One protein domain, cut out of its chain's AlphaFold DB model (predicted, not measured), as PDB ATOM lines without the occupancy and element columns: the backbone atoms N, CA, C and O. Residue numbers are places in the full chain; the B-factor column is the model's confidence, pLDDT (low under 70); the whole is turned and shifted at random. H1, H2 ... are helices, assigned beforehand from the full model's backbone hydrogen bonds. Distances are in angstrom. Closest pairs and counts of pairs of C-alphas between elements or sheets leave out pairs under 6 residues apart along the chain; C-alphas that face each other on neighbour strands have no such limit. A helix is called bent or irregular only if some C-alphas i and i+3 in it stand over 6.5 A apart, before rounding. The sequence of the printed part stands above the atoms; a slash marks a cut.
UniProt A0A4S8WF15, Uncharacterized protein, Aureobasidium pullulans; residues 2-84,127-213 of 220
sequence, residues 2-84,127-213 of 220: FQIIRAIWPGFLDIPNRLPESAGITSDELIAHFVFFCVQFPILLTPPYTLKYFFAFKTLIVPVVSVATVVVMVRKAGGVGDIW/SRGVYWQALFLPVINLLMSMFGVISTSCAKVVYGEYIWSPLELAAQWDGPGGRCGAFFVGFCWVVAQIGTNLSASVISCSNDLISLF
ATOM      1  N   PHE A   2     188.500 171.082 255.090       78.25
ATOM      2  CA  PHE A   2     187.413 171.637 254.275       78.25
ATOM      3  C   PHE A   2     186.728 172.874 254.889       78.25
ATOM      4  O   PHE A   2     186.759 173.949 254.301       78.25
ATOM      5  N   GLN A   3     186.228 172.771 256.129       79.31
ATOM      6  CA  GLN A   3     185.571 173.902 256.807       79.31
ATOM      7  C   GLN A   3     186.505 175.096 257.068       79.31
ATOM      8  O   GLN A   3     186.064 176.239 257.054       79.31
ATOM      9  N   ILE A   4     187.805 174.853 257.254       79.69
ATOM     10  CA  ILE A   4     188.808 175.917 257.423       79.69
ATOM     11  C   ILE A   4     188.991 176.672 256.107       79.69
ATOM     12  O   ILE A   4     188.963 177.901 256.087       79.69
ATOM     13  N   ILE A   5     189.153 175.929 255.010       77.75
ATOM     14  CA  ILE A   5     189.364 176.494 253.678       77.75
ATOM     15  C   ILE A   5     188.116 177.262 253.243       77.75
ATOM     16  O   ILE A   5     188.249 178.408 252.833       77.75
ATOM     17  N   ARG A   6     186.915 176.709 253.450       79.75
ATOM     18  CA  ARG A   6     185.644 177.418 253.228       79.75
ATOM     19  C   ARG A   6     185.538 178.697 254.064       79.75
ATOM     20  O   ARG A   6     185.092 179.728 253.566       79.75
ATOM     21  N   ALA A   7     185.914 178.644 255.343       75.06
ATOM     22  CA  ALA A   7     185.803 179.801 256.228       75.06
ATOM     23  C   ALA A   7     186.735 180.950 255.805       75.06
ATOM     24  O   ALA A   7     186.316 182.112 255.847       75.06
ATOM     25  N   ILE A   8     187.958 180.634 255.363       77.50
ATOM     26  CA  ILE A   8     188.937 181.608 254.854       77.50
ATOM     27  C   ILE A   8     188.548 182.086 253.448       77.50
ATOM     28  O   ILE A   8     188.508 183.290 253.200       77.50
ATOM     29  N   TRP A   9     188.226 181.156 252.549       77.69
ATOM     30  CA  TRP A   9     187.950 181.398 251.136       77.69
ATOM     31  C   TRP A   9     186.579 180.818 250.741       77.69
ATOM     32  O   TRP A   9     186.476 179.645 250.383       77.69
ATOM     33  N   PRO A  10     185.509 181.636 250.752       72.75
ATOM     34  CA  PRO A  10     184.155 181.172 250.436       72.75
ATOM     35  C   PRO A  10     184.013 180.601 249.019       72.75
ATOM     36  O   PRO A  10     183.316 179.610 248.835       72.75
ATOM     37  N   GLY A  11     184.742 181.163 248.046       71.12
ATOM     38  CA  GLY A  11     184.776 180.686 246.655       71.12
ATOM     39  C   GLY A  11     185.384 179.291 246.456       71.12
ATOM     40  O   GLY A  11     185.407 178.790 245.339       71.12
ATOM     41  N   PHE A  12     185.865 178.639 247.520       75.75
ATOM     42  CA  PHE A  12     186.241 177.226 247.479       75.75
ATOM     43  C   PHE A  12     185.040 176.304 247.212       75.75
ATOM     44  O   PHE A  12     185.215 175.229 246.654       75.75
ATOM     45  N   LEU A  13     183.828 176.747 247.568       73.38
ATOM     46  CA  LEU A  13     182.583 176.024 247.288       73.38
ATOM     47  C   LEU A  13     182.187 176.055 245.806       73.38
ATOM     48  O   LEU A  13     181.421 175.207 245.366       73.38
ATOM     49  N   ASP A  14     182.714 177.010 245.037       77.56
ATOM     50  CA  ASP A  14     182.368 177.195 243.625       77.56
ATOM     51  C   ASP A  14     183.264 176.366 242.684       77.56
ATOM     52  O   ASP A  14     183.198 176.504 241.460       77.56
ATOM     53  N   ILE A  15     184.142 175.518 243.233       76.75
ATOM     54  CA  ILE A  15     185.035 174.679 242.432       76.75
ATOM     55  C   ILE A  15     184.200 173.580 241.754       76.75
ATOM     56  O   ILE A  15     183.616 172.743 242.445       76.75
ATOM     57  N   PRO A  16     184.163 173.515 240.409       78.12
ATOM     58  CA  PRO A  16     183.369 172.513 239.714       78.12
ATOM     59  C   PRO A  16     183.944 171.121 239.969       78.12
ATOM     60  O   PRO A  16     185.139 170.883 239.759       78.12
ATOM     61  N   ASN A  17     183.088 170.189 240.387       82.00
ATOM     62  CA  ASN A  17     183.500 168.808 240.584       82.00
ATOM     63  C   ASN A  17     183.886 168.177 239.235       82.00
ATOM     64  O   ASN A  17     183.080 168.122 238.308       82.00
ATOM     65  N   ARG A  18     185.131 167.704 239.122       81.88
ATOM     66  CA  ARG A  18     185.662 167.009 237.939       81.88
ATOM     67  C   ARG A  18     185.729 165.492 238.112       81.88
ATOM     68  O   ARG A  18     186.170 164.801 237.197       81.88
ATOM     69  N   LEU A  19     185.340 164.981 239.279       80.88
ATOM     70  CA  LEU A  19     185.343 163.555 239.585       80.88
ATOM     71  C   LEU A  19     183.983 162.925 239.250       80.88
ATOM     72  O   LEU A  19     182.954 163.585 239.407       80.88
ATOM     73  N   PRO A  20     183.961 161.656 238.804       80.25
ATOM     74  CA  PRO A  20     182.714 160.929 238.602       80.25
ATOM     75  C   PRO A  20     182.003 160.699 239.942       80.25
ATOM     76  O   PRO A  20     182.657 160.476 240.960       80.25
ATOM     77  N   GLU A  21     180.668 160.680 239.943       76.56
ATOM     78  CA  GLU A  21     179.867 160.446 241.160       76.56
ATOM     79  C   GLU A  21     180.180 159.097 241.833       76.56
ATOM     80  O   GLU A  21     180.085 158.968 243.052       76.56
ATOM     81  N   SER A  22     180.656 158.108 241.066       80.69
ATOM     82  CA  SER A  22     181.107 156.811 241.587       80.69
ATOM     83  C   SER A  22     182.341 156.889 242.491       80.69
ATOM     84  O   SER A  22     182.634 155.921 243.190       80.69
ATOM     85  N   ALA A  23     183.074 158.007 242.487       75.00
ATOM     86  CA  ALA A  23     184.246 158.201 243.336       75.00
ATOM     87  C   ALA A  23     183.879 158.444 244.810       75.00
ATOM     88  O   ALA A  23     184.741 158.281 245.672       75.00
ATOM     89  N   GLY A  24     182.632 158.838 245.108       77.38
ATOM     90  CA  GLY A  24     182.167 159.093 246.479       77.38
ATOM     91  C   GLY A  24     182.887 160.242 247.199       77.38
ATOM     92  O   GLY A  24     182.780 160.349 248.417       77.38
ATOM     93  N   ILE A  25     183.633 161.070 246.464       81.00
ATOM     94  CA  ILE A  25     184.353 162.244 246.960       81.00
ATOM     95  C   ILE A  25     184.289 163.346 245.906       81.00
ATOM     96  O   ILE A  25     184.408 163.080 244.704       81.00
ATOM     97  N   THR A  26     184.115 164.587 246.344       83.75
ATOM     98  CA  THR A  26     184.132 165.743 245.446       83.75
ATOM     99  C   THR A  26     185.543 166.323 245.298       83.75
ATOM    100  O   THR A  26     186.461 166.063 246.080       83.75
ATOM    101  N   SER A  27     185.773 167.086 244.228       82.62
ATOM    102  CA  SER A  27     187.113 167.612 243.906       82.62
ATOM    103  C   SER A  27     187.652 168.580 244.970       82.62
ATOM    104  O   SER A  27     188.840 168.567 245.286       82.62
ATOM    105  N   ASP A  28     186.780 169.398 245.545       82.50
ATOM    106  CA  ASP A  28     187.040 170.296 246.673       82.50
ATOM    107  C   ASP A  28     187.353 169.525 247.969       82.50
ATOM    108  O   ASP A  28     188.311 169.854 248.673       82.50
ATOM    109  N   GLU A  29     186.641 168.436 248.260       82.69
ATOM    110  CA  GLU A  29     186.974 167.547 249.379       82.69
ATOM    111  C   GLU A  29     188.351 166.896 249.211       82.69
ATOM    112  O   GLU A  29     189.134 166.855 250.167       82.69
ATOM    113  N   LEU A  30     188.691 166.455 247.996       85.69
ATOM    114  CA  LEU A  30     189.998 165.872 247.692       85.69
ATOM    115  C   LEU A  30     191.131 166.893 247.874       85.69
ATOM    116  O   LEU A  30     192.162 166.573 248.467       85.69
ATOM    117  N   ILE A  31     190.940 168.139 247.429       86.12
ATOM    118  CA  ILE A  31     191.908 169.224 247.654       86.12
ATOM    119  C   ILE A  31     192.066 169.486 249.153       86.12
ATOM    120  O   ILE A  31     193.187 169.575 249.658       86.12
ATOM    121  N   ALA A  32     190.959 169.567 249.896       85.69
ATOM    122  CA  ALA A  32     191.007 169.747 251.341       85.69
ATOM    123  C   ALA A  32     191.724 168.582 252.045       85.69
ATOM    124  O   ALA A  32     192.458 168.807 253.012       85.69
ATOM    125  N   HIS A  33     191.543 167.353 251.560       86.56
ATOM    126  CA  HIS A  33     192.249 166.174 252.046       86.56
ATOM    127  C   HIS A  33     193.752 166.244 251.748       86.56
ATOM    128  O   HIS A  33     194.568 165.996 252.634       86.56
ATOM    129  N   PHE A  34     194.136 166.659 250.541       87.50
ATOM    130  CA  PHE A  34     195.538 166.845 250.173       87.50
ATOM    131  C   PHE A  34     196.220 167.912 251.041       87.50
ATOM    132  O   PHE A  34     197.293 167.675 251.589       87.50
ATOM    133  N   VAL A  35     195.563 169.054 251.267       87.44
ATOM    134  CA  VAL A  35     196.068 170.102 252.173       87.44
ATOM    135  C   VAL A  35     196.204 169.578 253.604       87.44
ATOM    136  O   VAL A  35     197.190 169.871 254.281       87.44
ATOM    137  N   PHE A  36     195.240 168.782 254.074       87.94
ATOM    138  CA  PHE A  36     195.331 168.125 255.377       87.94
ATOM    139  C   PHE A  36     196.560 167.217 255.459       87.94
ATOM    140  O   PHE A  36     197.311 167.307 256.429       87.94
ATOM    141  N   PHE A  37     196.801 166.408 254.428       86.75
ATOM    142  CA  PHE A  37     197.967 165.536 254.352       86.75
ATOM    143  C   PHE A  37     199.278 166.332 254.365       86.75
ATOM    144  O   PHE A  37     200.163 166.026 255.159       86.75
ATOM    145  N   CYS A  38     199.384 167.408 253.579       88.69
ATOM    146  CA  CYS A  38     200.561 168.280 253.573       88.69
ATOM    147  C   CYS A  38     200.845 168.909 254.944       88.69
ATOM    148  O   CYS A  38     202.006 169.070 255.306       88.69
ATOM    149  N   VAL A  39     199.810 169.253 255.718       86.94
ATOM    150  CA  VAL A  39     199.970 169.788 257.081       86.94
ATOM    151  C   VAL A  39     200.296 168.688 258.094       86.94
ATOM    152  O   VAL A  39     201.071 168.913 259.021       86.94
ATOM    153  N   GLN A  40     199.739 167.489 257.922       86.12
ATOM    154  CA  GLN A  40     200.032 166.344 258.780       86.12
ATOM    155  C   GLN A  40     201.461 165.814 258.562       86.12
ATOM    156  O   GLN A  40     202.093 165.356 259.513       86.12
ATOM    157  N   PHE A  41     201.988 165.887 257.337       85.50
ATOM    158  CA  PHE A  41     203.261 165.276 256.947       85.50
ATOM    159  C   PHE A  41     204.484 165.753 257.760       85.50
ATOM    160  O   PHE A  41     205.219 164.910 258.267       85.50
ATOM    161  N   PRO A  42     204.702 167.055 258.017       83.62
ATOM    162  CA  PRO A  42     205.790 167.497 258.895       83.62
ATOM    163  C   PRO A  42     205.642 167.012 260.344       83.62
ATOM    164  O   PRO A  42     206.632 166.739 261.023       83.62
ATOM    165  N   ILE A  43     204.401 166.891 260.827       81.88
ATOM    166  CA  ILE A  43     204.107 166.432 262.192       81.88
ATOM    167  C   ILE A  43     204.392 164.928 262.316       81.88
ATOM    168  O   ILE A  43     204.890 164.492 263.349       81.88
ATOM    169  N   LEU A  44     204.150 164.151 261.255       79.75
ATOM    170  CA  LEU A  44     204.503 162.729 261.173       79.75
ATOM    171  C   LEU A  44     206.007 162.480 261.349       79.75
ATOM    172  O   LEU A  44     206.390 161.529 262.018       79.75
ATOM    173  N   LEU A  45     206.851 163.357 260.799       75.81
ATOM    174  CA  LEU A  45     208.313 163.255 260.904       75.81
ATOM    175  C   LEU A  45     208.849 163.651 262.292       75.81
ATOM    176  O   LEU A  45     210.048 163.547 262.566       75.81
ATOM    177  N   THR A  46     207.979 164.150 263.171       75.94
ATOM    178  CA  THR A  46     208.366 164.607 264.501       75.94
ATOM    179  C   THR A  46     208.459 163.418 265.468       75.94
ATOM    180  O   THR A  46     207.525 162.622 265.554       75.94
ATOM    181  N   PRO A  47     209.547 163.297 266.254       70.38
ATOM    182  CA  PRO A  47     209.717 162.173 267.165       70.38
ATOM    183  C   PRO A  47     208.585 162.037 268.202       70.38
ATOM    184  O   PRO A  47     208.148 163.042 268.766       70.38
ATOM    185  N   PRO A  48     208.178 160.810 268.581       68.44
ATOM    186  CA  PRO A  48     207.050 160.594 269.490       68.44
ATOM    187  C   PRO A  48     207.163 161.279 270.863       68.44
ATOM    188  O   PRO A  48     206.157 161.644 271.467       68.44
ATOM    189  N   TYR A  49     208.382 161.496 271.367       68.50
ATOM    190  CA  TYR A  49     208.612 162.070 272.697       68.50
ATOM    191  C   TYR A  49     208.289 163.573 272.795       68.50
ATOM    192  O   TYR A  49     207.977 164.061 273.886       68.50
ATOM    193  N   THR A  50     208.330 164.325 271.690       70.44
ATOM    194  CA  THR A  50     207.917 165.742 271.668       70.44
ATOM    195  C   THR A  50     206.404 165.901 271.522       70.44
ATOM    196  O   THR A  50     205.862 166.949 271.880       70.44
ATOM    197  N   LEU A  51     205.694 164.847 271.103       75.69
ATOM    198  CA  LEU A  51     204.246 164.874 270.886       75.69
ATOM    199  C   LEU A  51     203.431 165.044 272.169       75.69
ATOM    200  O   LEU A  51     202.260 165.407 272.096       75.69
ATOM    201  N   LYS A  52     204.022 164.845 273.354       76.38
ATOM    202  CA  LYS A  52     203.324 165.032 274.639       76.38
ATOM    203  C   LYS A  52     202.655 166.409 274.757       76.38
ATOM    204  O   LYS A  52     201.547 166.507 275.275       76.38
ATOM    205  N   TYR A  53     203.294 167.457 274.230       80.25
ATOM    206  CA  TYR A  53     202.742 168.814 274.239       80.25
ATOM    207  C   TYR A  53     201.590 168.969 273.245       80.25
ATOM    208  O   TYR A  53     200.598 169.623 273.555       80.25
ATOM    209  N   PHE A  54     201.682 168.312 272.088       84.50
ATOM    210  CA  PHE A  54     200.604 168.268 271.104       84.50
ATOM    211  C   PHE A  54     199.369 167.552 271.669       84.50
ATOM    212  O   PHE A  54     198.253 168.057 271.558       84.50
ATOM    213  N   PHE A  55     199.560 166.416 272.346       81.75
ATOM    214  CA  PHE A  55     198.470 165.700 273.006       81.75
ATOM    215  C   PHE A  55     197.865 166.500 274.163       81.75
ATOM    216  O   PHE A  55     196.645 166.539 274.286       81.75
ATOM    217  N   ALA A  56     198.677 167.193 274.969       84.62
ATOM    218  CA  ALA A  56     198.167 168.077 276.018       84.62
ATOM    219  C   ALA A  56     197.317 169.223 275.442       84.62
ATOM    220  O   ALA A  56     196.218 169.486 275.929       84.62
ATOM    221  N   PHE A  57     197.789 169.854 274.362       86.75
ATOM    222  CA  PHE A  57     197.042 170.889 273.649       86.75
ATOM    223  C   PHE A  57     195.719 170.354 273.082       86.75
ATOM    224  O   PHE A  57     194.669 170.963 273.291       86.75
ATOM    225  N   LYS A  58     195.742 169.178 272.438       86.56
ATOM    226  CA  LYS A  58     194.545 168.487 271.934       86.56
ATOM    227  C   LYS A  58     193.522 168.240 273.048       86.56
ATOM    228  O   LYS A  58     192.341 168.531 272.870       86.56
ATOM    229  N   THR A  59     193.965 167.715 274.189       84.69
ATOM    230  CA  THR A  59     193.089 167.388 275.325       84.69
ATOM    231  C   THR A  59     192.417 168.623 275.923       84.69
ATOM    232  O   THR A  59     191.343 168.496 276.499       84.69
ATOM    233  N   LEU A  60     192.995 169.816 275.761       87.81
ATOM    234  CA  LEU A  60     192.365 171.067 276.180       87.81
ATOM    235  C   LEU A  60     191.412 171.622 275.112       87.81
ATOM    236  O   LEU A  60     190.273 171.967 275.421       87.81
ATOM    237  N   ILE A  61     191.862 171.713 273.858       89.69
ATOM    238  CA  ILE A  61     191.100 172.397 272.805       89.69
ATOM    239  C   ILE A  61     189.829 171.638 272.417       89.69
ATOM    240  O   ILE A  61     188.792 172.263 272.211       89.69
ATOM    241  N   VAL A  62     189.883 170.299 272.375       88.06
ATOM    242  CA  VAL A  62     188.750 169.475 271.931       88.06
ATOM    243  C   VAL A  62     187.546 169.625 272.861       88.06
ATOM    244  O   VAL A  62     186.488 170.014 272.371       88.06
ATOM    245  N   PRO A  63     187.662 169.426 274.188       88.06
ATOM    246  CA  PRO A  63     186.533 169.640 275.086       88.06
ATOM    247  C   PRO A  63     186.016 171.079 275.071       88.06
ATOM    248  O   PRO A  63     184.804 171.276 275.087       88.06
ATOM    249  N   VAL A  64     186.900 172.081 274.999       90.44
ATOM    250  CA  VAL A  64     186.500 173.498 274.985       90.44
ATOM    251  C   VAL A  64     185.647 173.816 273.756       90.44
ATOM    252  O   VAL A  64     184.584 174.423 273.888       90.44
ATOM    253  N   VAL A  65     186.065 173.371 272.571       88.88
ATOM    254  CA  VAL A  65     185.314 173.604 271.329       88.88
ATOM    255  C   VAL A  65     184.039 172.761 271.274       88.88
ATOM    256  O   VAL A  65     183.010 173.256 270.811       88.88
ATOM    257  N   SER A  66     184.052 171.535 271.803       87.88
ATOM    258  CA  SER A  66     182.839 170.719 271.953       87.88
ATOM    259  C   SER A  66     181.802 171.408 272.843       87.88
ATOM    260  O   SER A  66     180.644 171.532 272.453       87.88
ATOM    261  N   VAL A  67     182.213 171.926 274.005       90.69
ATOM    262  CA  VAL A  67     181.323 172.672 274.911       90.69
ATOM    263  C   VAL A  67     180.817 173.948 274.245       90.69
ATOM    264  O   VAL A  67     179.622 174.227 274.295       90.69
ATOM    265  N   ALA A  68     181.689 174.705 273.574       89.25
ATOM    266  CA  ALA A  68     181.286 175.911 272.854       89.25
ATOM    267  C   ALA A  68     180.237 175.607 271.769       89.25
ATOM    268  O   ALA A  68     179.242 176.322 271.660       89.25
ATOM    269  N   THR A  69     180.417 174.514 271.023       87.12
ATOM    270  CA  THR A  69     179.469 174.056 269.997       87.12
ATOM    271  C   THR A  69     178.111 173.726 270.612       87.12
ATOM    272  O   THR A  69     177.091 174.225 270.137       87.12
ATOM    273  N   VAL A  70     178.087 172.977 271.719       88.00
ATOM    274  CA  VAL A  70     176.850 172.664 272.454       88.00
ATOM    275  C   VAL A  70     176.155 173.939 272.924       88.00
ATOM    276  O   VAL A  70     174.957 174.095 272.710       88.00
ATOM    277  N   VAL A  71     176.887 174.880 273.526       88.19
ATOM    278  CA  VAL A  71     176.312 176.138 274.031       88.19
ATOM    279  C   VAL A  71     175.672 176.947 272.901       88.19
ATOM    280  O   VAL A  71     174.557 177.442 273.063       88.19
ATOM    281  N   VAL A  72     176.341 177.060 271.749       87.25
ATOM    282  CA  VAL A  72     175.798 177.755 270.570       87.25
ATOM    283  C   VAL A  72     174.528 177.073 270.067       87.25
ATOM    284  O   VAL A  72     173.543 177.750 269.773       87.25
ATOM    285  N   MET A  73     174.524 175.743 270.005       85.94
ATOM    286  CA  MET A  73     173.373 174.976 269.535       85.94
ATOM    287  C   MET A  73     172.178 175.063 270.479       85.94
ATOM    288  O   MET A  73     171.069 175.312 270.017       85.94
ATOM    289  N   VAL A  74     172.401 174.953 271.788       87.12
ATOM    290  CA  VAL A  74     171.353 175.110 272.807       87.12
ATOM    291  C   VAL A  74     170.764 176.520 272.761       87.12
ATOM    292  O   VAL A  74     169.548 176.690 272.836       87.12
ATOM    293  N   ARG A  75     171.604 177.548 272.575       86.94
ATOM    294  CA  ARG A  75     171.137 178.932 272.399       86.94
ATOM    295  C   ARG A  75     170.289 179.107 271.140       86.94
ATOM    296  O   ARG A  75     169.286 179.807 271.203       86.94
ATOM    297  N   LYS A  76     170.675 178.488 270.020       84.06
ATOM    298  CA  LYS A  76     169.912 178.534 268.761       84.06
ATOM    299  C   LYS A  76     168.596 177.756 268.842       84.06
ATOM    300  O   LYS A  76     167.608 178.209 268.280       84.06
ATOM    301  N   ALA A  77     168.579 176.623 269.541       82.88
ATOM    302  CA  ALA A  77     167.395 175.781 269.708       82.88
ATOM    303  C   ALA A  77     166.426 176.289 270.792       82.88
ATOM    304  O   ALA A  77     165.312 175.786 270.894       82.88
ATOM    305  N   GLY A  78     166.843 177.248 271.628       82.75
ATOM    306  CA  GLY A  78     166.048 177.721 272.767       82.75
ATOM    307  C   GLY A  78     165.917 176.694 273.902       82.75
ATOM    308  O   GLY A  78     165.055 176.845 274.763       82.75
ATOM    309  N   GLY A  79     166.758 175.654 273.918       81.25
ATOM    310  CA  GLY A  79     166.679 174.540 274.860       81.25
ATOM    311  C   GLY A  79     167.578 173.369 274.458       81.25
ATOM    312  O   GLY A  79     168.344 173.457 273.502       81.25
ATOM    313  N   VAL A  80     167.491 172.259 275.194       76.31
ATOM    314  CA  VAL A  80     168.311 171.045 274.967       76.31
ATOM    315  C   VAL A  80     167.708 170.124 273.883       76.31
ATOM    316  O   VAL A  80     168.268 169.076 273.569       76.31
ATOM    317  N   GLY A  81     166.577 170.531 273.296       72.25
ATOM    318  CA  GLY A  81     165.785 169.747 272.351       72.25
ATOM    319  C   GLY A  81     164.968 168.628 273.007       72.25
ATOM    320  O   GLY A  81     165.028 168.415 274.218       72.25
ATOM    321  N   ASP A  82     164.207 167.904 272.185       73.56
ATOM    322  CA  ASP A  82     163.237 166.898 272.646       73.56
ATOM    323  C   ASP A  82     163.840 165.514 272.915       73.56
ATOM    324  O   ASP A  82     163.112 164.574 273.230       73.56
ATOM    325  N   ILE A  83     165.164 165.354 272.807       75.31
ATOM    326  CA  ILE A  83     165.823 164.044 272.928       75.31
ATOM    327  C   ILE A  83     165.566 163.350 274.267       75.31
ATOM    328  O   ILE A  83     165.452 162.130 274.320       75.31
ATOM    329  N   TRP A  84     165.408 164.123 275.341       76.12
ATOM    330  CA  TRP A  84     165.115 163.597 276.677       76.12
ATOM    331  C   TRP A  84     163.678 163.090 276.824       76.12
ATOM    332  O   TRP A  84     163.414 162.269 277.697       76.12
ATOM    333  N   SER A 127     203.747 151.805 285.778       76.12
ATOM    334  CA  SER A 127     202.558 150.981 285.508       76.12
ATOM    335  C   SER A 127     201.261 151.554 286.088       76.12
ATOM    336  O   SER A 127     200.173 151.180 285.660       76.12
ATOM    337  N   ARG A 128     201.345 152.515 287.023       78.50
ATOM    338  CA  ARG A 128     200.161 153.185 287.591       78.50
ATOM    339  C   ARG A 128     199.401 154.045 286.576       78.50
ATOM    340  O   ARG A 128     198.235 154.348 286.807       78.50
ATOM    341  N   GLY A 129     200.027 154.409 285.452       76.38
ATOM    342  CA  GLY A 129     199.382 155.155 284.366       76.38
ATOM    343  C   GLY A 129     198.163 154.442 283.768       76.38
ATOM    344  O   GLY A 129     197.220 155.102 283.340       76.38
ATOM    345  N   VAL A 130     198.141 153.107 283.811       79.75
ATOM    346  CA  VAL A 130     197.042 152.291 283.269       79.75
ATOM    347  C   VAL A 130     195.737 152.523 284.034       79.75
ATOM    348  O   VAL A 130     194.680 152.658 283.423       79.75
ATOM    349  N   TYR A 131     195.796 152.654 285.364       84.19
ATOM    350  CA  TYR A 131     194.600 152.897 286.180       84.19
ATOM    351  C   TYR A 131     193.972 154.263 285.900       84.19
ATOM    352  O   TYR A 131     192.749 154.393 285.884       84.19
ATOM    353  N   TRP A 132     194.794 155.274 285.613       83.00
ATOM    354  CA  TRP A 132     194.297 156.587 285.210       83.00
ATOM    355  C   TRP A 132     193.569 156.530 283.866       83.00
ATOM    356  O   TRP A 132     192.521 157.151 283.722       83.00
ATOM    357  N   GLN A 133     194.064 155.749 282.905       80.94
ATOM    358  CA  GLN A 133     193.371 155.551 281.628       80.94
ATOM    359  C   GLN A 133     192.029 154.837 281.817       80.94
ATOM    360  O   GLN A 133     191.029 155.275 281.252       80.94
ATOM    361  N   ALA A 134     191.985 153.801 282.661       83.50
ATOM    362  CA  ALA A 134     190.755 153.071 282.966       83.50
ATOM    363  C   ALA A 134     189.665 153.968 283.579       83.50
ATOM    364  O   ALA A 134     188.482 153.745 283.333       83.50
ATOM    365  N   LEU A 135     190.053 154.998 284.339       86.25
ATOM    366  CA  LEU A 135     189.117 155.962 284.918       86.25
ATOM    367  C   LEU A 135     188.737 157.085 283.940       86.25
ATOM    368  O   LEU A 135     187.559 157.397 283.784       86.25
ATOM    369  N   PHE A 136     189.718 157.715 283.287       86.00
ATOM    370  CA  PHE A 136     189.473 158.913 282.478       86.00
ATOM    371  C   PHE A 136     188.871 158.611 281.107       86.00
ATOM    372  O   PHE A 136     188.058 159.404 280.630       86.00
ATOM    373  N   LEU A 137     189.227 157.491 280.465       85.06
ATOM    374  CA  LEU A 137     188.728 157.180 279.120       85.06
ATOM    375  C   LEU A 137     187.197 157.038 279.077       85.06
ATOM    376  O   LEU A 137     186.588 157.708 278.241       85.06
ATOM    377  N   PRO A 138     186.541 156.264 279.969       87.12
ATOM    378  CA  PRO A 138     185.084 156.160 279.960       87.12
ATOM    379  C   PRO A 138     184.397 157.497 280.245       87.12
ATOM    380  O   PRO A 138     183.417 157.830 279.587       87.12
ATOM    381  N   VAL A 139     184.930 158.289 281.183       89.06
ATOM    382  CA  VAL A 139     184.353 159.586 281.568       89.06
ATOM    383  C   VAL A 139     184.425 160.587 280.417       89.06
ATOM    384  O   VAL A 139     183.423 161.215 280.084       89.06
ATOM    385  N   ILE A 140     185.585 160.717 279.767       88.31
ATOM    386  CA  ILE A 140     185.748 161.621 278.622       88.31
ATOM    387  C   ILE A 140     184.855 161.170 277.463       88.31
ATOM    388  O   ILE A 140     184.189 162.000 276.847       88.31
ATOM    389  N   ASN A 141     184.800 159.863 277.189       87.62
ATOM    390  CA  ASN A 141     183.973 159.330 276.112       87.62
ATOM    391  C   ASN A 141     182.474 159.559 276.368       87.62
ATOM    392  O   ASN A 141     181.746 159.949 275.455       87.62
ATOM    393  N   LEU A 142     182.023 159.393 277.614       89.75
ATOM    394  CA  LEU A 142     180.653 159.699 278.019       89.75
ATOM    395  C   LEU A 142     180.333 161.181 277.792       89.75
ATOM    396  O   LEU A 142     179.332 161.495 277.153       89.75
ATOM    397  N   LEU A 143     181.202 162.089 278.248       89.88
ATOM    398  CA  LEU A 143     181.008 163.533 278.079       89.88
ATOM    399  C   LEU A 143     180.957 163.943 276.604       89.88
ATOM    400  O   LEU A 143     180.049 164.665 276.199       89.88
ATOM    401  N   MET A 144     181.894 163.460 275.782       88.50
ATOM    402  CA  MET A 144     181.906 163.762 274.345       88.50
ATOM    403  C   MET A 144     180.670 163.197 273.638       88.50
ATOM    404  O   MET A 144     180.078 163.883 272.805       88.50
ATOM    405  N   SER A 145     180.237 161.989 274.007       88.00
ATOM    406  CA  SER A 145     179.017 161.381 273.466       88.00
ATOM    407  C   SER A 145     177.777 162.194 273.844       88.00
ATOM    408  O   SER A 145     176.952 162.483 272.982       88.00
ATOM    409  N   MET A 146     177.670 162.642 275.100       88.44
ATOM    410  CA  MET A 146     176.581 163.519 275.539       88.44
ATOM    411  C   MET A 146     176.562 164.838 274.760       88.44
ATOM    412  O   MET A 146     175.498 165.272 274.321       88.44
ATOM    413  N   PHE A 147     177.722 165.463 274.540       89.38
ATOM    414  CA  PHE A 147     177.820 166.694 273.751       89.38
ATOM    415  C   PHE A 147     177.376 166.494 272.300       89.38
ATOM    416  O   PHE A 147     176.662 167.345 271.763       89.38
ATOM    417  N   GLY A 148     177.740 165.364 271.689       87.00
ATOM    418  CA  GLY A 148     177.260 164.979 270.364       87.00
ATOM    419  C   GLY A 148     175.740 164.846 270.333       87.00
ATOM    420  O   GLY A 148     175.083 165.545 269.571       87.00
ATOM    421  N   VAL A 149     175.172 164.033 271.228       88.62
ATOM    422  CA  VAL A 149     173.723 163.774 271.315       88.62
ATOM    423  C   VAL A 149     172.916 165.062 271.513       88.62
ATOM    424  O   VAL A 149     171.931 165.287 270.808       88.62
ATOM    425  N   ILE A 150     173.349 165.943 272.421       88.94
ATOM    426  CA  ILE A 150     172.693 167.239 272.656       88.94
ATOM    427  C   ILE A 150     172.767 168.117 271.402       88.94
ATOM    428  O   ILE A 150     171.760 168.704 271.004       88.94
ATOM    429  N   SER A 151     173.935 168.193 270.757       87.38
ATOM    430  CA  SER A 151     174.122 169.007 269.549       87.38
ATOM    431  C   SER A 151     173.256 168.508 268.392       87.38
ATOM    432  O   SER A 151     172.586 169.321 267.758       87.38
ATOM    433  N   THR A 152     173.192 167.192 268.168       87.94
ATOM    434  CA  THR A 152     172.327 166.569 267.154       87.94
ATOM    435  C   THR A 152     170.847 166.821 267.457       87.94
ATOM    436  O   THR A 152     170.073 167.141 266.554       87.94
ATOM    437  N   SER A 153     170.427 166.736 268.726       87.00
ATOM    438  CA  SER A 153     169.043 167.055 269.102       87.00
ATOM    439  C   SER A 153     168.699 168.513 268.824       87.00
ATOM    440  O   SER A 153     167.618 168.803 268.316       87.00
ATOM    441  N   CYS A 154     169.601 169.433 269.163       85.69
ATOM    442  CA  CYS A 154     169.412 170.852 268.886       85.69
ATOM    443  C   CYS A 154     169.391 171.111 267.374       85.69
ATOM    444  O   CYS A 154     168.606 171.932 266.909       85.69
ATOM    445  N   ALA A 155     170.207 170.389 266.597       86.25
ATOM    446  CA  ALA A 155     170.223 170.483 265.141       86.25
ATOM    447  C   ALA A 155     168.859 170.140 264.536       86.25
ATOM    448  O   ALA A 155     168.388 170.884 263.684       86.25
ATOM    449  N   LYS A 156     168.170 169.113 265.046       85.75
ATOM    450  CA  LYS A 156     166.805 168.796 264.604       85.75
ATOM    451  C   LYS A 156     165.813 169.923 264.882       85.75
ATOM    452  O   LYS A 156     164.970 170.202 264.041       85.75
ATOM    453  N   VAL A 157     165.901 170.572 266.042       85.38
ATOM    454  CA  VAL A 157     164.996 171.680 266.394       85.38
ATOM    455  C   VAL A 157     165.248 172.904 265.509       85.38
ATOM    456  O   VAL A 157     164.304 173.560 265.085       85.38
ATOM    457  N   VAL A 158     166.515 173.206 265.218       85.38
ATOM    458  CA  VAL A 158     166.908 174.414 264.475       85.38
ATOM    459  C   VAL A 158     166.797 174.229 262.960       85.38
ATOM    460  O   VAL A 158     166.353 175.137 262.267       85.38
ATOM    461  N   TYR A 159     167.223 173.075 262.448       85.44
ATOM    462  CA  TYR A 159     167.388 172.804 261.016       85.44
ATOM    463  C   TYR A 159     166.423 171.738 260.476       85.44
ATOM    464  O   TYR A 159     166.400 171.501 259.276       85.44
ATOM    465  N   GLY A 160     165.632 171.079 261.328       82.62
ATOM    466  CA  GLY A 160     164.669 170.044 260.923       82.62
ATOM    467  C   GLY A 160     165.262 168.643 260.728       82.62
ATOM    468  O   GLY A 160     164.507 167.674 260.659       82.62
ATOM    469  N   GLU A 161     166.590 168.502 260.712       86.38
ATOM    470  CA  GLU A 161     167.288 167.238 260.445       86.38
ATOM    471  C   GLU A 161     168.300 166.870 261.540       86.38
ATOM    472  O   GLU A 161     168.863 167.726 262.228       86.38
ATOM    473  N   TYR A 162     168.548 165.569 261.709       84.19
ATOM    474  CA  TYR A 162     169.551 165.066 262.649       84.19
ATOM    475  C   TYR A 162     170.953 165.135 262.035       84.19
ATOM    476  O   TYR A 162     171.382 164.216 261.337       84.19
ATOM    477  N   ILE A 163     171.685 166.205 262.342       86.94
ATOM    478  CA  ILE A 163     173.076 166.383 261.910       86.94
ATOM    479  C   ILE A 163     174.019 165.830 262.980       86.94
ATOM    480  O   ILE A 163     174.134 166.393 264.068       86.94
ATOM    481  N   TRP A 164     174.706 164.731 262.662       83.25
ATOM    482  CA  TRP A 164     175.657 164.070 263.565       83.25
ATOM    483  C   TRP A 164     177.084 164.592 263.426       83.25
ATOM    484  O   TRP A 164     177.868 164.533 264.374       83.25
ATOM    485  N   SER A 165     177.439 165.092 262.242       84.12
ATOM    486  CA  SER A 165     178.773 165.609 261.977       84.12
ATOM    487  C   SER A 165     178.896 167.040 262.508       84.12
ATOM    488  O   SER A 165     178.203 167.939 262.032       84.12
ATOM    489  N   PRO A 166     179.816 167.321 263.449       81.12
ATOM    490  CA  PRO A 166     180.045 168.685 263.929       81.12
ATOM    491  C   PRO A 166     180.591 169.605 262.826       81.12
ATOM    492  O   PRO A 166     180.418 170.820 262.897       81.12
ATOM    493  N   LEU A 167     181.219 169.039 261.787       83.81
ATOM    494  CA  LEU A 167     181.676 169.795 260.621       83.81
ATOM    495  C   LEU A 167     180.504 170.220 259.730       83.81
ATOM    496  O   LEU A 167     180.507 171.347 259.246       83.81
ATOM    497  N   GLU A 168     179.509 169.355 259.538       84.56
ATOM    498  CA  GLU A 168     178.265 169.704 258.832       84.56
ATOM    499  C   GLU A 168     177.426 170.681 259.652       84.56
ATOM    500  O   GLU A 168     176.838 171.612 259.114       84.56
ATOM    501  N   LEU A 169     177.433 170.540 260.975       84.25
ATOM    502  CA  LEU A 169     176.739 171.463 261.860       84.25
ATOM    503  C   LEU A 169     177.325 172.876 261.785       84.25
ATOM    504  O   LEU A 169     176.592 173.858 261.679       84.25
ATOM    505  N   ALA A 170     178.656 172.968 261.788       83.50
ATOM    506  CA  ALA A 170     179.375 174.213 261.553       83.50
ATOM    507  C   ALA A 170     179.138 174.765 260.138       83.50
ATOM    508  O   ALA A 170     179.198 175.976 259.932       83.50
ATOM    509  N   ALA A 171     178.835 173.895 259.170       83.25
ATOM    510  CA  ALA A 171     178.559 174.293 257.799       83.25
ATOM    511  C   ALA A 171     177.254 175.098 257.656       83.25
ATOM    512  O   ALA A 171     177.145 175.867 256.700       83.25
ATOM    513  N   GLN A 172     176.321 174.941 258.599       83.25
ATOM    514  CA  GLN A 172     175.033 175.644 258.662       83.25
ATOM    515  C   GLN A 172     175.123 177.023 259.347       83.25
ATOM    516  O   GLN A 172     174.119 177.711 259.536       83.25
ATOM    517  N   TRP A 173     176.306 177.434 259.814       82.88
ATOM    518  CA  TRP A 173     176.479 178.707 260.514       82.88
ATOM    519  C   TRP A 173     176.873 179.832 259.556       82.88
ATOM    520  O   TRP A 173     178.055 180.078 259.311       82.88
ATOM    521  N   ASP A 174     175.874 180.573 259.084       75.44
ATOM    522  CA  ASP A 174     176.087 181.715 258.195       75.44
ATOM    523  C   ASP A 174     176.414 183.031 258.927       75.44
ATOM    524  O   ASP A 174     176.134 183.226 260.114       75.44
ATOM    525  N   GLY A 175     177.039 183.958 258.191       80.75
ATOM    526  CA  GLY A 175     177.434 185.291 258.658       80.75
ATOM    527  C   GLY A 175     178.871 185.391 259.209       80.75
ATOM    528  O   GLY A 175     179.570 184.385 259.336       80.75
ATOM    529  N   PRO A 176     179.352 186.605 259.548       76.31
ATOM    530  CA  PRO A 176     180.737 186.826 259.988       76.31
ATOM    531  C   PRO A 176     181.108 186.045 261.260       76.31
ATOM    532  O   PRO A 176     182.186 185.458 261.338       76.31
ATOM    533  N   GLY A 177     180.192 185.987 262.234       78.31
ATOM    534  CA  GLY A 177     180.375 185.213 263.467       78.31
ATOM    535  C   GLY A 177     180.290 183.698 263.245       78.31
ATOM    536  O   GLY A 177     181.081 182.954 263.820       78.31
ATOM    537  N   GLY A 178     179.389 183.246 262.364       80.75
ATOM    538  CA  GLY A 178     179.241 181.834 262.001       80.75
ATOM    539  C   GLY A 178     180.474 181.278 261.291       80.75
ATOM    540  O   GLY A 178     180.995 180.237 261.685       80.75
ATOM    541  N   ARG A 179     181.035 182.045 260.348       79.56
ATOM    542  CA  ARG A 179     182.298 181.720 259.661       79.56
ATOM    543  C   ARG A 179     183.471 181.572 260.625       79.56
ATOM    544  O   ARG A 179     184.268 180.646 260.489       79.56
ATOM    545  N   CYS A 180     183.570 182.467 261.606       82.06
ATOM    546  CA  CYS A 180     184.595 182.387 262.642       82.06
ATOM    547  C   CYS A 180     184.427 181.113 263.494       82.06
ATOM    548  O   CYS A 180     185.394 180.385 263.718       82.06
ATOM    549  N   GLY A 181     183.190 180.783 263.881       82.50
ATOM    550  CA  GLY A 181     182.871 179.529 264.570       82.50
ATOM    551  C   GLY A 181     183.235 178.288 263.750       82.50
ATOM    552  O   GLY A 181     183.887 177.381 264.265       82.50
ATOM    553  N   ALA A 182     182.893 178.273 262.460       84.81
ATOM    554  CA  ALA A 182     183.205 177.166 261.560       84.81
ATOM    555  C   ALA A 182     184.714 176.960 261.373       84.81
ATOM    556  O   ALA A 182     185.184 175.820 261.338       84.81
ATOM    557  N   PHE A 183     185.492 178.048 261.339       86.00
ATOM    558  CA  PHE A 183     186.951 177.976 261.341       86.00
ATOM    559  C   PHE A 183     187.484 177.309 262.615       86.00
ATOM    560  O   PHE A 183     188.287 176.385 262.516       86.00
ATOM    561  N   PHE A 184     187.036 177.731 263.803       87.62
ATOM    562  CA  PHE A 184     187.518 177.161 265.068       87.62
ATOM    563  C   PHE A 184     187.120 175.695 265.252       87.62
ATOM    564  O   PHE A 184     187.952 174.890 265.678       87.62
ATOM    565  N   VAL A 185     185.890 175.326 264.879       87.88
ATOM    566  CA  VAL A 185     185.440 173.924 264.873       87.88
ATOM    567  C   VAL A 185     186.284 173.106 263.896       87.88
ATOM    568  O   VAL A 185     186.843 172.076 264.274       87.88
ATOM    569  N   GLY A 186     186.466 173.602 262.669       86.75
ATOM    570  CA  GLY A 186     187.303 172.958 261.663       86.75
ATOM    571  C   GLY A 186     188.757 172.788 262.113       86.75
ATOM    572  O   GLY A 186     189.328 171.712 261.939       86.75
ATOM    573  N   PHE A 187     189.350 173.818 262.718       88.00
ATOM    574  CA  PHE A 187     190.712 173.797 263.253       88.00
ATOM    575  C   PHE A 187     190.861 172.761 264.363       88.00
ATOM    576  O   PHE A 187     191.748 171.910 264.305       88.00
ATOM    577  N   CYS A 188     189.954 172.780 265.335       89.75
ATOM    578  CA  CYS A 188     189.954 171.822 266.429       89.75
ATOM    579  C   CYS A 188     189.847 170.378 265.922       89.75
ATOM    580  O   CYS A 188     190.586 169.508 266.382       89.75
ATOM    581  N   TRP A 189     188.997 170.122 264.923       89.38
ATOM    582  CA  TRP A 189     188.828 168.784 264.355       89.38
ATOM    583  C   TRP A 189     190.041 168.345 263.538       89.38
ATOM    584  O   TRP A 189     190.408 167.175 263.585       89.38
ATOM    585  N   VAL A 190     190.725 169.268 262.856       89.12
ATOM    586  CA  VAL A 190     192.013 168.978 262.207       89.12
ATOM    587  C   VAL A 190     193.064 168.574 263.237       89.12
ATOM    588  O   VAL A 190     193.707 167.541 263.066       89.12
ATOM    589  N   VAL A 191     193.210 169.327 264.333       88.12
ATOM    590  CA  VAL A 191     194.152 168.987 265.414       88.12
ATOM    591  C   VAL A 191     193.793 167.638 266.046       88.12
ATOM    592  O   VAL A 191     194.670 166.794 266.256       88.12
ATOM    593  N   ALA A 192     192.506 167.402 266.311       88.00
ATOM    594  CA  ALA A 192     192.021 166.142 266.858       88.00
ATOM    595  C   ALA A 192     192.363 164.961 265.940       88.00
ATOM    596  O   ALA A 192     192.906 163.963 266.427       88.00
ATOM    597  N   GLN A 193     192.107 165.108 264.636       88.06
ATOM    598  CA  GLN A 193     192.338 164.081 263.625       88.06
ATOM    599  C   GLN A 193     193.822 163.768 263.454       88.06
ATOM    600  O   GLN A 193     194.188 162.595 263.447       88.06
ATOM    601  N   ILE A 194     194.684 164.790 263.388       87.62
ATOM    602  CA  ILE A 194     196.144 164.603 263.329       87.62
ATOM    603  C   ILE A 194     196.613 163.808 264.546       87.62
ATOM    604  O   ILE A 194     197.314 162.810 264.398       87.62
ATOM    605  N   GLY A 195     196.178 164.197 265.749       85.12
ATOM    606  CA  GLY A 195     196.577 163.506 266.973       85.12
ATOM    607  C   GLY A 195     196.099 162.066 267.034       85.12
ATOM    608  O   GLY A 195     196.857 161.199 267.451       85.12
ATOM    609  N   THR A 196     194.855 161.806 266.624       86.19
ATOM    610  CA  THR A 196     194.307 160.445 266.613       86.19
ATOM    611  C   THR A 196     195.001 159.577 265.570       86.19
ATOM    612  O   THR A 196     195.354 158.452 265.889       86.19
ATOM    613  N   ASN A 197     195.251 160.083 264.358       86.12
ATOM    614  CA  ASN A 197     195.947 159.331 263.310       86.12
ATOM    615  C   ASN A 197     197.378 158.970 263.752       86.12
ATOM    616  O   ASN A 197     197.801 157.815 263.674       86.12
ATOM    617  N   LEU A 198     198.086 159.941 264.335       83.06
ATOM    618  CA  LEU A 198     199.440 159.752 264.840       83.06
ATOM    619  C   LEU A 198     199.510 158.701 265.957       83.06
ATOM    620  O   LEU A 198     200.379 157.835 265.918       83.06
ATOM    621  N   SER A 199     198.580 158.737 266.921       79.06
ATOM    622  CA  SER A 199     198.541 157.745 268.001       79.06
ATOM    623  C   SER A 199     197.997 156.383 267.560       79.06
ATOM    624  O   SER A 199     198.514 155.355 267.962       79.06
ATOM    625  N   ALA A 200     196.935 156.337 266.763       79.38
ATOM    626  CA  ALA A 200     196.237 155.081 266.500       79.38
ATOM    627  C   ALA A 200     196.885 154.257 265.380       79.38
ATOM    628  O   ALA A 200     196.817 153.032 265.413       79.38
ATOM    629  N   SER A 201     197.478 154.915 264.382       83.19
ATOM    630  CA  SER A 201     197.879 154.251 263.136       83.19
ATOM    631  C   SER A 201     199.372 154.359 262.869       83.19
ATOM    632  O   SER A 201     200.013 153.358 262.565       83.19
ATOM    633  N   VAL A 202     199.944 155.556 263.004       83.12
ATOM    634  CA  VAL A 202     201.327 155.812 262.574       83.12
ATOM    635  C   VAL A 202     202.324 155.112 263.484       83.12
ATOM    636  O   VAL A 202     203.170 154.378 262.993       83.12
ATOM    637  N   ILE A 203     202.221 155.313 264.802       81.88
ATOM    638  CA  ILE A 203     203.194 154.760 265.756       81.88
ATOM    639  C   ILE A 203     203.232 153.230 265.682       81.88
ATOM    640  O   ILE A 203     204.318 152.652 265.635       81.88
ATOM    641  N   SER A 204     202.066 152.587 265.615       80.69
ATOM    642  CA  SER A 204     201.964 151.132 265.482       80.69
ATOM    643  C   SER A 204     202.514 150.642 264.147       80.69
ATOM    644  O   SER A 204     203.366 149.763 264.129       80.69
ATOM    645  N   CYS A 205     202.145 151.288 263.035       83.44
ATOM    646  CA  CYS A 205     202.675 150.935 261.717       83.44
ATOM    647  C   CYS A 205     204.204 151.088 261.646       83.44
ATOM    648  O   CYS A 205     204.892 150.205 261.136       83.44
ATOM    649  N   SER A 206     204.761 152.168 262.201       82.06
ATOM    650  CA  SER A 206     206.211 152.362 262.280       82.06
ATOM    651  C   SER A 206     206.886 151.268 263.110       82.06
ATOM    652  O   SER A 206     207.916 150.744 262.693       82.06
ATOM    653  N   ASN A 207     206.315 150.889 264.258       82.94
ATOM    654  CA  ASN A 207     206.855 149.807 265.087       82.94
ATOM    655  C   ASN A 207     206.825 148.449 264.363       82.94
ATOM    656  O   ASN A 207     207.807 147.702 264.424       82.94
ATOM    657  N   ASP A 208     205.740 148.151 263.649       85.44
ATOM    658  CA  ASP A 208     205.588 146.913 262.883       85.44
ATOM    659  C   ASP A 208     206.594 146.843 261.726       85.44
ATOM    660  O   ASP A 208     207.284 145.837 261.546       85.44
ATOM    661  N   LEU A 209     206.747 147.934 260.971       85.38
ATOM    662  CA  LEU A 209     207.674 148.010 259.841       85.38
ATOM    663  C   LEU A 209     209.142 147.900 260.265       85.38
ATOM    664  O   LEU A 209     209.921 147.235 259.581       85.38
ATOM    665  N   ILE A 210     209.525 148.499 261.398       85.94
ATOM    666  CA  ILE A 210     210.878 148.345 261.962       85.94
ATOM    667  C   ILE A 210     211.123 146.893 262.370       85.94
ATOM    668  O   ILE A 210     212.215 146.371 262.157       85.94
ATOM    669  N   SER A 211     210.112 146.234 262.934       83.81
ATOM    670  CA  SER A 211     210.223 144.836 263.356       83.81
ATOM    671  C   SER A 211     210.338 143.883 262.160       83.81
ATOM    672  O   SER A 211     211.082 142.906 262.226       83.81
ATOM    673  N   LEU A 212     209.656 144.185 261.048       87.88
ATOM    674  CA  LEU A 212     209.689 143.392 259.813       87.88
ATOM    675  C   LEU A 212     210.945 143.640 258.963       87.88
ATOM    676  O   LEU A 212     211.540 142.691 258.450       87.88
ATOM    677  N   PHE A 213     211.371 144.897 258.808       87.62
ATOM    678  CA  PHE A 213     212.476 145.286 257.922       87.62
ATOM    679  C   PHE A 213     213.501 146.206 258.610       87.62
ATOM    680  O   PHE A 213     213.789 147.300 258.109       87.62
TER     681      PHE A 213
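This is residues 2 to 84 and 127 to 213 of the 220 residues of an uncharacterized protein of Aureobasidium pullulans (UniProt A0A4S8WF15). A long helix arm, H7a, runs through the middle of the domain, with H4 crossing it on one side and the short H1 and long H3 packed on the opposite side. H5 runs alongside H4, away from H7a; H6 folds back with H7a as a hairpin, and H2 makes a corner with H1. Residues 127 to 139 and 204 to 213 stick out of the body. The printed part has 170 residues with seven named helices, H1 to H7 in chain order, and no named strand; its class is all helix. It is only just compact, close to loose, with a radius of gyration of the C-alphas of 18.5 A and spans of 53 by 45 by 30 A.

H1 is residues 2 to 8, beginning at C-alpha 2 (187.413, 171.637, 254.275), and H2 is residues 10 to 14. H3, residues 27 to 44, is 25.0 A long and only just irregular: C-alphas 39 and 42 are 6.51 A apart. H4, residues 51 to 77, is 38.4 A long and begins at C-alpha 51 (204.246, 164.874, 270.886). H5, residues 129 to 159, is 43.4 A long, with a kink of 28 degrees near residue 136. H6 is residues 166 to 171. H7, residues 175 to 212, was assigned as one helix by its hydrogen bonds but is bent, C-alphas 200 and 203 being 7.0 A apart. Its arms are H7a, residues 175 to 200, 36.4 A, and H7b, residues 203 to 212, ending at C-alpha 212 (209.689, 143.392, 259.813).

H7a touches H4 with residues 184 to 195 alone, opposite ways at a steep tilt of 38 degrees; the closest C-alphas, of Val 62 and Cys 188, are 6.1 A apart. H1 touches H7a at Ile 4 and Phe 183, whose C-alphas are the closest, 4.8 A apart. H6 and H7a form a helical hairpin, closest at C-alphas 170 and 182, 4.8 A. H3 and H7a only just touch, with 3 pairs of C-alphas within 8 A, the closest those of Gln 40 and Ile 194, 6.2 A. H5 touches H4 with residues 144 to 158 alone, the same way at a shallow tilt of 29 degrees; the closest C-alphas, of Ala 77 and Cys 154, are 5.4 A apart. H1 and H2 only just touch, with 3 pairs within 8 A, and only at the corner, closest at C-alphas 6 and 12, 5.8 A. H5 and H7a are apart. Every O i to N i+4 pair is within hydrogen-bond range in H1, H6, H7a and H7b; the counts are 12 of 14 in H3, 22 of 23 in H4, 25 of 27 in H5 and 0 of 1 in H2, where 2 of 2 O i to N i+3 pairs are within range.

The C-alphas of Gly 78 and Phe 213, the two farthest apart, are 58.5 A apart. Residues 85 to 126 are not printed, and C-alphas 84 and 127 are 40.5 A apart across this cut. The link from H2 to H3 is long, with 12 residues. Mean pLDDT of the printed part is 83.2; residues 48 to 49 are under 70.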